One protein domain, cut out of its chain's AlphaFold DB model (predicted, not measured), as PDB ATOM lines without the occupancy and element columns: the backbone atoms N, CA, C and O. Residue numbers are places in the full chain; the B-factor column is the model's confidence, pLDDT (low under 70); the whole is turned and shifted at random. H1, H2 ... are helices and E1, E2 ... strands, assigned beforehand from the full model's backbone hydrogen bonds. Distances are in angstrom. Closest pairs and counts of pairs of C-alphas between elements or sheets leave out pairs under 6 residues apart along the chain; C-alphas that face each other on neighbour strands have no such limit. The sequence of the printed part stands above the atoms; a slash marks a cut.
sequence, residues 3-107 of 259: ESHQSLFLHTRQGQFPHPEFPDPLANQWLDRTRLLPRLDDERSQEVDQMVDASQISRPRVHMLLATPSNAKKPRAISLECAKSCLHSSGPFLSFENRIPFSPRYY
ATOM      1  N   GLU A   3     556.308 339.699 356.362       89.62
ATOM      2  CA  GLU A   3     555.792 340.862 355.626       89.62
ATOM      3  C   GLU A   3     554.726 341.589 356.467       89.62
ATOM      4  O   GLU A   3     554.277 341.075 357.491       89.62
ATOM      5  N   SER A   4     554.351 342.808 356.084       91.12
ATOM      6  CA  SER A   4     553.339 343.593 356.804       91.12
ATOM      7  C   SER A   4     552.710 344.634 355.889       91.12
ATOM      8  O   SER A   4     553.385 345.113 354.984       91.12
ATOM      9  N   HIS A   5     551.469 345.032 356.146       93.00
ATOM     10  CA  HIS A   5     550.852 346.198 355.506       93.00
ATOM     11  C   HIS A   5     550.673 347.367 356.481       93.00
ATOM     12  O   HIS A   5     549.858 348.256 356.279       93.00
ATOM     13  N   GLN A   6     551.425 347.377 357.578       92.81
ATOM     14  CA  GLN A   6     551.228 348.320 358.667       92.81
ATOM     15  C   GLN A   6     551.889 349.670 358.399       92.81
ATOM     16  O   GLN A   6     553.112 349.736 358.286       92.81
ATOM     17  N   SER A   7     551.125 350.753 358.396       93.81
ATOM     18  CA  SER A   7     551.597 352.139 358.358       93.81
ATOM     19  C   SER A   7     551.371 352.861 359.685       93.81
ATOM     20  O   SER A   7     550.937 352.257 360.671       93.81
ATOM     21  N   LEU A   8     551.746 354.137 359.722       94.56
ATOM     22  CA  LEU A   8     551.710 354.983 360.906       94.56
ATOM     23  C   LEU A   8     550.962 356.284 360.618       94.56
ATOM     24  O   LEU A   8     550.993 356.809 359.506       94.56
ATOM     25  N   PHE A   9     550.343 356.840 361.649       95.12
ATOM     26  CA  PHE A   9     549.768 358.178 361.611       95.12
ATOM     27  C   PHE A   9     549.986 358.889 362.943       95.12
ATOM     28  O   PHE A   9     550.140 358.266 363.997       95.12
ATOM     29  N   LEU A  10     550.007 360.214 362.888       95.00
ATOM     30  CA  LEU A  10     550.095 361.082 364.045       95.00
ATOM     31  C   LEU A  10     548.693 361.570 364.419       95.00
ATOM     32  O   LEU A  10     548.029 362.219 363.613       95.00
ATOM     33  N   HIS A  11     548.252 361.304 365.645       95.38
ATOM     34  CA  HIS A  11     547.018 361.853 366.210       95.38
ATOM     35  C   HIS A  11     547.323 363.052 367.104       95.38
ATOM     36  O   HIS A  11     548.130 362.972 368.034       95.38
ATOM     37  N   THR A  12     546.673 364.178 366.833       93.56
ATOM     38  CA  THR A  12     546.918 365.458 367.505       93.56
ATOM     39  C   THR A  12     545.605 366.146 367.874       93.56
ATOM     40  O   THR A  12     544.512 365.680 367.556       93.56
ATOM     41  N   ARG A  13     545.688 367.319 368.514       91.62
ATOM     42  CA  ARG A  13     544.507 368.173 368.735       91.62
ATOM     43  C   ARG A  13     543.912 368.738 367.447       91.62
ATOM     44  O   ARG A  13     542.737 369.090 367.449       91.62
ATOM     45  N   GLN A  14     544.728 368.869 366.406       89.50
ATOM     46  CA  GLN A  14     544.366 369.489 365.132       89.50
ATOM     47  C   GLN A  14     543.838 368.468 364.120       89.50
ATOM     48  O   GLN A  14     543.279 368.857 363.101       89.50
ATOM     49  N   GLY A  15     543.992 367.175 364.407       92.06
ATOM     50  CA  GLY A  15     543.542 366.095 363.544       92.06
ATOM     51  C   GLY A  15     544.531 364.942 363.496       92.06
ATOM     52  O   GLY A  15     545.466 364.856 364.299       92.06
ATOM     53  N   GLN A  16     544.284 364.063 362.534       93.88
ATOM     54  CA  GLN A  16     545.101 362.898 362.231       93.88
ATOM     55  C   GLN A  16     545.876 363.160 360.945       93.88
ATOM     56  O   GLN A  16     545.299 363.605 359.954       93.88
ATOM     57  N   PHE A  17     547.174 362.885 360.966       94.56
ATOM     58  CA  PHE A  17     548.061 363.126 359.835       94.56
ATOM     59  C   PHE A  17     548.791 361.835 359.472       94.56
ATOM     60  O   PHE A  17     549.401 361.226 360.354       94.56
ATOM     61  N   PRO A  18     548.742 361.390 358.205       93.62
ATOM     62  CA  PRO A  18     549.485 360.214 357.785       93.62
ATOM     63  C   PRO A  18     550.981 360.479 357.922       93.62
ATOM     64  O   PRO A  18     551.473 361.557 357.582       93.62
ATOM     65  N   HIS A  19     551.706 359.487 358.417       92.38
ATOM     66  CA  HIS A  19     553.155 359.530 358.476       92.38
ATOM     67  C   HIS A  19     553.732 358.894 357.195       92.38
ATOM     68  O   HIS A  19     553.086 358.007 356.631       92.38
ATOM     69  N   PRO A  20     554.924 359.301 356.714       92.12
ATOM     70  CA  PRO A  20     555.513 358.722 355.511       92.12
ATOM     71  C   PRO A  20     555.579 357.198 355.538       92.12
ATOM     72  O   PRO A  20     555.949 356.592 356.553       92.12
ATOM     73  N   GLU A  21     555.256 356.589 354.397       92.50
ATOM     74  CA  GLU A  21     555.416 355.154 354.216       92.50
ATOM     75  C   GLU A  21     556.890 354.769 354.288       92.50
ATOM     76  O   GLU A  21     557.765 355.387 353.680       92.50
ATOM     77  N   PHE A  22     557.164 353.704 355.034       93.00
ATOM     78  CA  PHE A  22     558.502 353.150 355.126       93.00
ATOM     79  C   PHE A  22     558.453 351.630 355.305       93.00
ATOM     80  O   PHE A  22     557.872 351.158 356.292       93.00
ATOM     81  N   PRO A  23     559.077 350.857 354.398       93.69
ATOM     82  CA  PRO A  23     559.600 351.273 353.096       93.69
ATOM     83  C   PRO A  23     558.481 351.761 352.173       93.69
ATOM     84  O   PRO A  23     557.407 351.163 352.143       93.69
ATOM     85  N   ASP A  24     558.752 352.808 351.400       91.44
ATOM     86  CA  ASP A  24     557.867 353.252 350.325       91.44
ATOM     87  C   ASP A  24     557.950 352.249 349.147       91.44
ATOM     88  O   ASP A  24     559.056 351.934 348.684       91.44
ATOM     89  N   PRO A  25     556.824 351.705 348.644       88.31
ATOM     90  CA  PRO A  25     556.812 350.818 347.480       88.31
ATOM     91  C   PRO A  25     557.418 351.427 346.206       88.31
ATOM     92  O   PRO A  25     557.973 350.684 345.392       88.31
ATOM     93  N   LEU A  26     557.340 352.749 346.047       88.75
ATOM     94  CA  LEU A  26     557.855 353.495 344.899       88.75
ATOM     95  C   LEU A  26     559.279 354.015 345.134       88.75
ATOM     96  O   LEU A  26     560.060 354.101 344.192       88.75
ATOM     97  N   ALA A  27     559.650 354.291 346.387       88.56
ATOM     98  CA  ALA A  27     560.956 354.844 346.755       88.56
ATOM     99  C   ALA A  27     561.772 353.904 347.666       88.56
ATOM    100  O   ALA A  27     562.046 354.185 348.837       88.56
ATOM    101  N   ASN A  28     562.187 352.760 347.110       88.75
ATOM    102  CA  ASN A  28     562.949 351.723 347.821       88.75
ATOM    103  C   ASN A  28     564.257 351.311 347.131       88.75
ATOM    104  O   ASN A  28     564.713 350.180 347.298       88.75
ATOM    105  N   GLN A  29     564.908 352.221 346.397       91.12
ATOM    106  CA  GLN A  29     566.224 351.940 345.803       91.12
ATOM    107  C   GLN A  29     567.278 351.562 346.854       91.12
ATOM    108  O   GLN A  29     568.199 350.810 346.564       91.12
ATOM    109  N   TRP A  30     567.123 352.034 348.086       93.25
ATOM    110  CA  TRP A  30     567.989 351.707 349.214       93.25
ATOM    111  C   TRP A  30     567.821 350.275 349.741       93.25
ATOM    112  O   TRP A  30     568.676 349.789 350.479       93.25
ATOM    113  N   LEU A  31     566.719 349.597 349.408       93.69
ATOM    114  CA  LEU A  31     566.396 348.273 349.925       93.69
ATOM    115  C   LEU A  31     567.160 347.188 349.153       93.69
ATOM    116  O   LEU A  31     567.115 347.110 347.920       93.69
ATOM    117  N   ASP A  32     567.815 346.301 349.894       92.38
ATOM    118  CA  ASP A  32     568.448 345.092 349.382       92.38
ATOM    119  C   ASP A  32     567.429 343.947 349.339       92.38
ATOM    120  O   ASP A  32     567.105 343.329 350.351       92.38
ATOM    121  N   ARG A  33     566.888 343.672 348.152       88.75
ATOM    122  CA  ARG A  33     565.897 342.601 347.966       88.75
ATOM    123  C   ARG A  33     566.526 341.225 347.743       88.75
ATOM    124  O   ARG A  33     565.793 340.241 347.695       88.75
ATOM    125  N   THR A  34     567.844 341.151 347.560       88.50
ATOM    126  CA  THR A  34     568.548 339.900 347.242       88.50
ATOM    127  C   THR A  34     569.238 339.308 348.465       88.50
ATOM    128  O   THR A  34     569.485 338.102 348.500       88.50
ATOM    129  N   ARG A  35     569.508 340.118 349.496       86.12
ATOM    130  CA  ARG A  35     570.072 339.641 350.758       86.12
ATOM    131  C   ARG A  35     569.151 338.645 351.444       86.12
ATOM    132  O   ARG A  35     568.016 338.948 351.807       86.12
ATOM    133  N   LEU A  36     569.705 337.465 351.700       84.06
ATOM    134  CA  LEU A  36     569.065 336.474 352.547       84.06
ATOM    135  C   LEU A  36     568.987 337.006 353.977       84.06
ATOM    136  O   LEU A  36     569.989 337.432 354.554       84.06
ATOM    137  N   LEU A  37     567.788 336.969 354.549       83.81
ATOM    138  CA  LEU A  37     567.613 337.251 355.964       83.81
ATOM    139  C   LEU A  37     568.182 336.090 356.801       83.81
ATOM    140  O   LEU A  37     568.185 334.945 356.332       83.81
ATOM    141  N   PRO A  38     568.655 336.359 358.032       84.81
ATOM    142  CA  PRO A  38     569.070 335.313 358.959       84.81
ATOM    143  C   PRO A  38     567.979 334.253 359.119       84.81
ATOM    144  O   PRO A  38     566.793 334.572 359.068       84.81
ATOM    145  N   ARG A  39     568.365 332.991 359.329       83.00
ATOM    146  CA  ARG A  39     567.416 331.895 359.575       83.00
ATOM    147  C   ARG A  39     566.828 332.028 360.981       83.00
ATOM    148  O   ARG A  39     567.324 331.422 361.921       83.00
ATOM    149  N   LEU A  40     565.817 332.876 361.102       83.50
ATOM    150  CA  LEU A  40     565.004 333.061 362.300       83.50
ATOM    151  C   LEU A  40     563.582 332.588 362.008       83.50
ATOM    152  O   LEU A  40     563.167 332.549 360.846       83.50
ATOM    153  N   ASP A  41     562.835 332.267 363.056       81.62
ATOM    154  CA  ASP A  41     561.440 331.887 362.897       81.62
ATOM    155  C   ASP A  41     560.616 333.047 362.333       81.62
ATOM    156  O   ASP A  41     560.850 334.241 362.598       81.62
ATOM    157  N   ASP A  42     559.642 332.689 361.502       79.38
ATOM    158  CA  ASP A  42     558.677 333.651 361.015       79.38
ATOM    159  C   ASP A  42     557.692 333.979 362.127       79.38
ATOM    160  O   ASP A  42     557.026 333.120 362.694       79.38
ATOM    161  N   GLU A  43     557.616 335.266 362.433       79.25
ATOM    162  CA  GLU A  43     556.741 335.783 363.469       79.25
ATOM    163  C   GLU A  43     555.714 336.623 362.746       79.25
ATOM    164  O   GLU A  43     556.073 337.568 362.035       79.25
ATOM    165  N   ARG A  44     554.446 336.234 362.849       74.31
ATOM    166  CA  ARG A  44     553.368 336.896 362.126       74.31
ATOM    167  C   ARG A  44     553.226 338.325 362.645       74.31
ATOM    168  O   ARG A  44     552.895 338.523 363.807       74.31
ATOM    169  N   SER A  45     553.435 339.311 361.771       74.19
ATOM    170  CA  SER A  45     553.113 340.701 362.090       74.19
ATOM    171  C   SER A  45     551.616 340.778 362.360       74.19
ATOM    172  O   SER A  45     550.821 340.463 361.473       74.19
ATOM    173  N   GLN A  46     551.227 341.175 363.568       77.31
ATOM    174  CA  GLN A  46     549.843 341.551 363.826       77.31
ATOM    175  C   GLN A  46     549.582 342.869 363.097       77.31
ATOM    176  O   GLN A  46     550.330 343.831 363.273       77.31
ATOM    177  N   GLU A  47     548.578 342.883 362.225       85.38
ATOM    178  CA  GLU A  47     548.061 344.127 361.666       85.38
ATOM    179  C   GLU A  47     547.109 344.727 362.697       85.38
ATOM    180  O   GLU A  47     546.148 344.085 363.122       85.38
ATOM    181  N   VAL A  48     547.426 345.938 363.141       91.31
ATOM    182  CA  VAL A  48     546.684 346.662 364.166       91.31
ATOM    183  C   VAL A  48     546.128 347.937 363.556       91.31
ATOM    184  O   VAL A  48     546.851 348.710 362.922       91.31
ATOM    185  N   ASP A  49     544.840 348.166 363.779       93.19
ATOM    186  CA  ASP A  49     544.180 349.416 363.438       93.19
ATOM    187  C   ASP A  49     543.810 350.185 364.706       93.19
ATOM    188  O   ASP A  49     542.840 349.864 365.389       93.19
ATOM    189  N   GLN A  50     544.602 351.210 365.024       94.12
ATOM    190  CA  GLN A  50     544.375 352.078 366.181       94.12
ATOM    191  C   GLN A  50     543.517 353.308 365.834       94.12
ATOM    192  O   GLN A  50     543.399 354.223 366.651       94.12
ATOM    193  N   MET A  51     542.896 353.364 364.647       87.75
ATOM    194  CA  MET A  51     542.000 354.469 364.270       87.75
ATOM    195  C   MET A  51     540.777 354.548 365.191       87.75
ATOM    196  O   MET A  51     540.343 355.643 365.559       87.75
ATOM    197  N   VAL A  52     540.253 353.393 365.615       82.81
ATOM    198  CA  VAL A  52     539.116 353.315 366.544       82.81
ATOM    199  C   VAL A  52     539.500 353.891 367.909       82.81
ATOM    200  O   VAL A  52     538.798 354.767 368.414       82.81
ATOM    201  N   ASP A  53     540.647 353.496 368.463       81.19
ATOM    202  CA  ASP A  53     541.147 354.019 369.741       81.19
ATOM    203  C   ASP A  53     541.411 355.531 369.669       81.19
ATOM    204  O   ASP A  53     541.053 356.288 370.576       81.19
ATOM    205  N   ALA A  54     541.981 356.002 368.556       84.19
ATOM    206  CA  ALA A  54     542.224 357.423 368.328       84.19
ATOM    207  C   ALA A  54     540.925 358.243 368.335       84.19
ATOM    208  O   ALA A  54     540.909 359.360 368.857       84.19
ATOM    209  N   SER A  55     539.831 357.689 367.798       80.81
ATOM    210  CA  SER A  55     538.522 358.354 367.765       80.81
ATOM    211  C   SER A  55     537.914 358.556 369.159       80.81
ATOM    212  O   SER A  55     537.207 359.539 369.385       80.81
ATOM    213  N   GLN A  56     538.240 357.680 370.115       85.12
ATOM    214  CA  GLN A  56     537.790 357.794 371.506       85.12
ATOM    215  C   GLN A  56     538.568 358.869 372.279       85.12
ATOM    216  O   GLN A  56     538.049 359.471 373.221       85.12
ATOM    217  N   ILE A  57     539.803 359.164 371.863       84.88
ATOM    218  CA  ILE A  57     540.643 360.203 372.461       84.88
ATOM    219  C   ILE A  57     540.444 361.505 371.685       84.88
ATOM    220  O   ILE A  57     541.259 361.906 370.849       84.88
ATOM    221  N   SER A  58     539.346 362.201 371.979       76.94
ATOM    222  CA  SER A  58     539.131 363.537 371.422       76.94
ATOM    223  C   SER A  58     540.167 364.521 371.996       76.94
ATOM    224  O   SER A  58     540.236 364.749 373.201       76.94
ATOM    225  N   ARG A  59     541.003 365.103 371.122       83.81
ATOM    226  CA  ARG A  59     542.010 366.140 371.445       83.81
ATOM    227  C   ARG A  59     543.073 365.700 372.471       83.81
ATOM    228  O   ARG A  59     543.105 366.221 373.591       83.81
ATOM    229  N   PRO A  60     544.001 364.805 372.094       89.00
ATOM    230  CA  PRO A  60     545.061 364.359 372.994       89.00
ATOM    231  C   PRO A  60     545.920 365.532 373.502       89.00
ATOM    232  O   PRO A  60     546.053 366.576 372.857       89.00
ATOM    233  N   ARG A  61     546.476 365.411 374.715       88.19
ATOM    234  CA  ARG A  61     547.298 366.482 375.319       88.19
ATOM    235  C   ARG A  61     548.682 366.599 374.687       88.19
ATOM    236  O   ARG A  61     549.216 367.700 374.642       88.19
ATOM    237  N   VAL A  62     549.206 365.480 374.208       90.56
ATOM    238  CA  VAL A  62     550.476 365.338 373.495       90.56
ATOM    239  C   VAL A  62     550.162 364.653 372.166       90.56
ATOM    240  O   VAL A  62     549.152 363.954 372.074       90.56
ATOM    241  N   HIS A  63     550.966 364.867 371.123       93.06
ATOM    242  CA  HIS A  63     550.802 364.088 369.893       93.06
ATOM    243  C   HIS A  63     551.008 362.596 370.195       93.06
ATOM    244  O   HIS A  63     551.750 362.238 371.113       93.06
ATOM    245  N   MET A  64     550.335 361.731 369.446       94.25
ATOM    246  CA  MET A  64     550.458 360.284 369.598       94.25
ATOM    247  C   MET A  64     550.758 359.660 368.244       94.25
ATOM    248  O   MET A  64     550.013 359.875 367.290       94.25
ATOM    249  N   LEU A  65     551.834 358.889 368.161       94.00
ATOM    250  CA  LEU A  65     552.155 358.079 366.995       94.00
ATOM    251  C   LEU A  65     551.470 356.718 367.136       94.00
ATOM    252  O   LEU A  65     551.670 356.017 368.132       94.00
ATOM    253  N   LEU A  66     550.647 356.378 366.150       94.94
ATOM    254  CA  LEU A  66     549.749 355.229 366.162       94.94
ATOM    255  C   LEU A  66     549.883 354.416 364.875       94.94
ATOM    256  O   LEU A  66     550.322 354.917 363.840       94.94
ATOM    257  N   ALA A  67     549.491 353.151 364.955       95.19
ATOM    258  CA  ALA A  67     549.499 352.195 363.865       95.19
ATOM    259  C   ALA A  67     548.156 352.177 363.116       95.19
ATOM    260  O   ALA A  67     547.087 352.168 363.726       95.19
ATOM    261  N   THR A  68     548.214 352.137 361.786       95.12
ATOM    262  CA  THR A  68     547.047 351.951 360.909       95.12
ATOM    263  C   THR A  68     547.402 351.049 359.719       95.12
ATOM    264  O   THR A  68     548.555 351.080 359.280       95.12
ATOM    265  N   PRO A  69     546.494 350.210 359.199       93.75
ATOM    266  CA  PRO A  69     546.741 349.448 357.979       93.75
ATOM    267  C   PRO A  69     546.968 350.359 356.761       93.75
ATOM    268  O   PRO A  69     546.503 351.493 356.702       93.75
ATOM    269  N   SER A  70     547.673 349.848 355.762       92.25
ATOM    270  CA  SER A  70     547.942 350.502 354.482       92.25
ATOM    271  C   SER A  70     547.810 349.488 353.352       92.25
ATOM    272  O   SER A  70     547.797 348.286 353.576       92.25
ATOM    273  N   ASN A  71     547.721 349.952 352.110       91.06
ATOM    274  CA  ASN A  71     547.771 349.062 350.946       91.06
ATOM    275  C   ASN A  71     549.220 348.732 350.538       91.06
ATOM    276  O   ASN A  71     549.458 347.881 349.681       91.06
ATOM    277  N   ALA A  72     550.204 349.414 351.132       91.62
ATOM    278  CA  ALA A  72     551.613 349.220 350.839       91.62
ATOM    279  C   ALA A  72     552.142 347.936 351.491       91.62
ATOM    280  O   ALA A  72     552.314 347.855 352.708       91.62
ATOM    281  N   LYS A  73     552.467 346.935 350.666       91.69
ATOM    282  CA  LYS A  73     553.119 345.709 351.132       91.69
ATOM    283  C   LYS A  73     554.572 345.978 351.524       91.69
ATOM    284  O   LYS A  73     555.420 346.260 350.676       91.69
ATOM    285  N   LYS A  74     554.877 345.828 352.811       91.88
ATOM    286  CA  LYS A  74     556.221 345.977 353.380       91.88
ATOM    287  C   LYS A  74     556.941 344.631 353.362       91.88
ATOM    288  O   LYS A  74     556.369 343.624 353.791       91.88
ATOM    289  N   PRO A  75     558.202 344.597 352.903       91.62
ATOM    290  CA  PRO A  75     558.969 343.363 352.800       91.62
ATOM    291  C   PRO A  75     559.285 342.774 354.180       91.62
ATOM    292  O   PRO A  75     559.105 343.414 355.228       91.62
ATOM    293  N   ARG A  76     559.790 341.537 354.171       90.44
ATOM    294  CA  ARG A  76     560.284 340.878 355.382       90.44
ATOM    295  C   ARG A  76     561.388 341.716 356.023       90.44
ATOM    296  O   ARG A  76     562.267 342.240 355.342       90.44
ATOM    297  N   ALA A  77     561.307 341.836 357.341       91.69
ATOM    298  CA  ALA A  77     562.229 342.606 358.160       91.69
ATOM    299  C   ALA A  77     562.602 341.819 359.415       91.69
ATOM    300  O   ALA A  77     561.897 340.884 359.813       91.69
ATOM    301  N   ILE A  78     563.703 342.231 360.034       90.81
ATOM    302  CA  ILE A  78     564.111 341.767 361.357       90.81
ATOM    303  C   ILE A  78     563.525 342.734 362.377       90.81
ATOM    304  O   ILE A  78     563.620 343.946 362.196       90.81
ATOM    305  N   SER A  79     562.947 342.203 363.444       87.56
ATOM    306  CA  SER A  79     562.620 342.980 364.634       87.56
ATOM    307  C   SER A  79     563.588 342.587 365.737       87.56
ATOM    308  O   SER A  79     563.988 341.427 365.830       87.56
ATOM    309  N   LEU A  80     563.998 343.563 366.536       82.94
ATOM    310  CA  LEU A  80     564.818 343.326 367.716       82.94
ATOM    311  C   LEU A  80     563.962 343.627 368.934       82.94
ATOM    312  O   LEU A  80     563.327 344.679 368.992       82.94
ATOM    313  N   GLU A  81     563.974 342.714 369.896       79.81
ATOM    314  CA  GLU A  81     563.265 342.861 371.161       79.81
ATOM    315  C   GLU A  81     564.237 342.679 372.314       79.81
ATOM    316  O   GLU A  81     565.205 341.922 372.236       79.81
ATOM    317  N   CYS A  82     563.983 343.397 373.399       76.81
ATOM    318  CA  CYS A  82     564.793 343.306 374.595       76.81
ATOM    319  C   CYS A  82     563.881 343.188 375.803       76.81
ATOM    320  O   CYS A  82     563.168 344.135 376.129       76.81
ATOM    321  N   ALA A  83     563.969 342.061 376.510       76.38
ATOM    322  CA  ALA A  83     563.161 341.775 377.698       76.38
ATOM    323  C   ALA A  83     563.304 342.825 378.821       76.38
ATOM    324  O   ALA A  83     562.467 342.896 379.712       76.38
ATOM    325  N   LYS A  84     564.368 343.640 378.786       76.25
ATOM    326  CA  LYS A  84     564.640 344.723 379.744       76.25
ATOM    327  C   LYS A  84     564.445 346.123 379.153       76.25
ATOM    328  O   LYS A  84     565.052 347.072 379.639       76.25
ATOM    329  N   SER A  85     563.692 346.252 378.060       68.19
ATOM    330  CA  SER A  85     563.421 347.538 377.401       68.19
ATOM    331  C   SER A  85     564.678 348.310 376.966       68.19
ATOM    332  O   SER A  85     564.615 349.514 376.745       68.19
ATOM    333  N   CYS A  86     565.819 347.640 376.776       70.56
ATOM    334  CA  CYS A  86     567.084 348.297 376.427       70.56
ATOM    335  C   CYS A  86     567.069 348.989 375.053       70.56
ATOM    336  O   CYS A  86     567.889 349.857 374.775       70.56
ATOM    337  N   LEU A  87     566.113 348.632 374.196       67.94
ATOM    338  CA  LEU A  87     565.909 349.293 372.911       67.94
ATOM    339  C   LEU A  87     565.130 350.609 373.045       67.94
ATOM    340  O   LEU A  87     565.271 351.469 372.183       67.94
ATOM    341  N   HIS A  88     564.372 350.812 374.131       62.75
ATOM    342  CA  HIS A  88     563.702 352.093 374.387       62.75
ATOM    343  C   HIS A  88     564.704 353.201 374.724       62.75
ATOM    344  O   HIS A  88     564.507 354.332 374.296       62.75
ATOM    345  N   SER A  89     565.796 352.887 375.430       61.41
ATOM    346  CA  SER A  89     566.855 353.862 375.737       61.41
ATOM    347  C   SER A  89     567.704 354.256 374.526       61.41
ATOM    348  O   SER A  89     568.366 355.286 374.571       61.41
ATOM    349  N   SER A  90     567.690 353.449 373.462       65.94
ATOM    350  CA  SER A  90     568.482 353.665 372.241       65.94
ATOM    351  C   SER A  90     567.638 354.144 371.054       65.94
ATOM    352  O   SER A  90     568.155 354.261 369.943       65.94
ATOM    353  N   GLY A  91     566.336 354.360 371.259       68.00
ATOM    354  CA  GLY A  91     565.438 354.896 370.241       68.00
ATOM    355  C   GLY A  91     565.677 356.391 369.991       68.00
ATOM    356  O   GLY A  91     566.294 357.061 370.822       68.00
ATOM    357  N   PRO A  92     565.181 356.937 368.865       73.19
ATOM    358  CA  PRO A  92     565.226 358.376 368.641       73.19
ATOM    359  C   PRO A  92     564.455 359.096 369.750       73.19
ATOM    360  O   PRO A  92     563.425 358.609 370.225       73.19
ATOM    361  N   PHE A  93     564.942 360.270 370.152       80.50
ATOM    362  CA  PHE A  93     564.179 361.142 371.033       80.50
ATOM    363  C   PHE A  93     562.897 361.581 370.318       80.50
ATOM    364  O   PHE A  93     562.956 362.154 369.231       80.50
ATOM    365  N   LEU A  94     561.750 361.316 370.941       85.62
ATOM    366  CA  LEU A  94     560.442 361.765 370.483       85.62
ATOM    367  C   LEU A  94     559.821 362.609 371.593       85.62
ATOM    368  O   LEU A  94     559.656 362.149 372.722       85.62
ATOM    369  N   SER A  95     559.434 363.836 371.269       86.81
ATOM    370  CA  SER A  95     558.692 364.720 372.173       86.81
ATOM    371  C   SER A  95     557.194 364.387 372.242       86.81
ATOM    372  O   SER A  95     556.417 365.106 372.877       86.81
ATOM    373  N   PHE A  96     556.786 363.301 371.584       90.44
ATOM    374  CA  PHE A  96     555.424 362.799 371.535       90.44
ATOM    375  C   PHE A  96     555.326 361.329 371.942       90.44
ATOM    376  O   PHE A  96     556.315 360.598 371.977       90.44
ATOM    377  N   GLU A  97     554.112 360.894 372.269       91.56
ATOM    378  CA  GLU A  97     553.877 359.545 372.764       91.56
ATOM    379  C   GLU A  97     553.913 358.537 371.610       91.56
ATOM    380  O   GLU A  97     553.170 358.661 370.638       91.56
ATOM    381  N   ASN A  98     554.764 357.519 371.713       90.25
ATOM    382  CA  ASN A  98     554.803 356.419 370.758       90.25
ATOM    383  C   ASN A  98     553.979 355.241 371.297       90.25
ATOM    384  O   ASN A  98     554.405 354.569 372.234       90.25
ATOM    385  N   ARG A  99     552.800 355.003 370.707       91.38
ATOM    386  CA  ARG A  99     551.860 353.936 371.100       91.38
ATOM    387  C   ARG A  99     551.815 352.778 370.105       91.38
ATOM    388  O   ARG A  99     550.857 352.004 370.097       91.38
ATOM    389  N   ILE A 100     552.834 352.671 369.257       90.50
ATOM    390  CA  ILE A 100     552.945 351.591 368.286       90.50
ATOM    391  C   ILE A 100     553.110 350.255 369.039       90.50
ATOM    392  O   ILE A 100     554.053 350.122 369.821       90.50
ATOM    393  N   PRO A 101     552.247 349.249 368.803       88.50
ATOM    394  CA  PRO A 101     552.226 348.004 369.577       88.50
ATOM    395  C   PRO A 101     553.178 346.926 369.034       88.50
ATOM    396  O   PRO A 101     553.010 345.746 369.331       88.50
ATOM    397  N   PHE A 102     554.147 347.296 368.197       86.12
ATOM    398  CA  PHE A 102     555.084 346.360 367.581       86.12
ATOM    399  C   PHE A 102     556.509 346.897 367.584       86.12
ATOM    400  O   PHE A 102     556.758 348.104 367.525       86.12
ATOM    401  N   SER A 103     557.451 345.962 367.603       85.56
ATOM    402  CA  SER A 103     558.878 346.254 367.644       85.56
ATOM    403  C   SER A 103     559.385 346.909 366.351       85.56
ATOM    404  O   SER A 103     558.862 346.636 365.261       85.56
ATOM    405  N   PRO A 104     560.420 347.772 366.426       86.56
ATOM    406  CA  PRO A 104     561.010 348.400 365.251       86.56
ATOM    407  C   PRO A 104     561.480 347.370 364.224       86.56
ATOM    408  O   PRO A 104     562.129 346.381 364.561       86.56
ATOM    409  N   ARG A 105     561.177 347.648 362.955       89.62
ATOM    410  CA  ARG A 105     561.502 346.785 361.820       89.62
ATOM    411  C   ARG A 105     562.747 347.298 361.104       89.62
ATOM    412  O   ARG A 105     562.772 348.443 360.649       89.62
ATOM    413  N   TYR A 106     563.746 346.434 360.980       90.88
ATOM    414  CA  TYR A 106     565.011 346.676 360.301       90.88
ATOM    415  C   TYR A 106     565.016 345.963 358.955       90.88
ATOM    416  O   TYR A 106     564.854 344.741 358.865       90.88
ATOM    417  N   TYR A 107     565.194 346.752 357.904       92.56
ATOM    418  CA  TYR A 107     565.191 346.290 356.526       92.56
ATOM    419  C   TYR A 107     566.628 346.167 356.017       92.56
ATOM    420  O   TYR A 107     567.479 346.980 356.385       92.56
TER     421      TYR A 107
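AT A GLANCE: This is residues 3 to 107 of the 259 residues of an uncharacterized protein of Ceriporiopsis subvermispora (strain B) (UniProt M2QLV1). There is little regular structure here: a small twisted sheet has the short helix H1 over one face, and two long stretches, residues 19 to 50 and 80 to 107, loop out and back. The 105 printed residues, mostly strand where named, include E1, E2, H1 and E3; the antiparallel sheet runs E2, E1, E3. It is only just compact, close to loose, with a radius of gyration of the C-alphas of 15.1 A and spans of 44 by 35 by 23 A.

HOW THE PARTS SIT: Begin at E1, residues 3 to 11. A tight link leads to E2, residues 16 to 18, a hairpin with N 10 and O 17 within hydrogen-bond range at 2.8 A. E3, residues 64 to 79, pairs with E1 through N 7 and O 68, 2.7 A, and bends by 136 degrees at residue 76. H1, residues 51 to 56, with every O i to N i+4 pair within hydrogen-bond range, is on the sheet over E1 at a height of 9.4 A; its closest C-alpha pair with E3 is Met 51 and Thr 68, 6.6 A.

IN THESE COORDINATES: Find C-alpha 3 at (555.792, 340.862, 355.626); E1 runs 25.1 A from there. E2 measures 6.8 A and H1 9.0 A; E3 runs 21.7 A to C-alpha 79 at (562.620, 342.980, 364.634).

THE WHOLE: The farthest C-alphas, of Thr 34 and Ser 58, are 44.8 A apart. The printed part has no cut; the link from E2 to H1 is long, 32 residues. Look for pLDDT under 70 at residue 85 and residues 87 to 91.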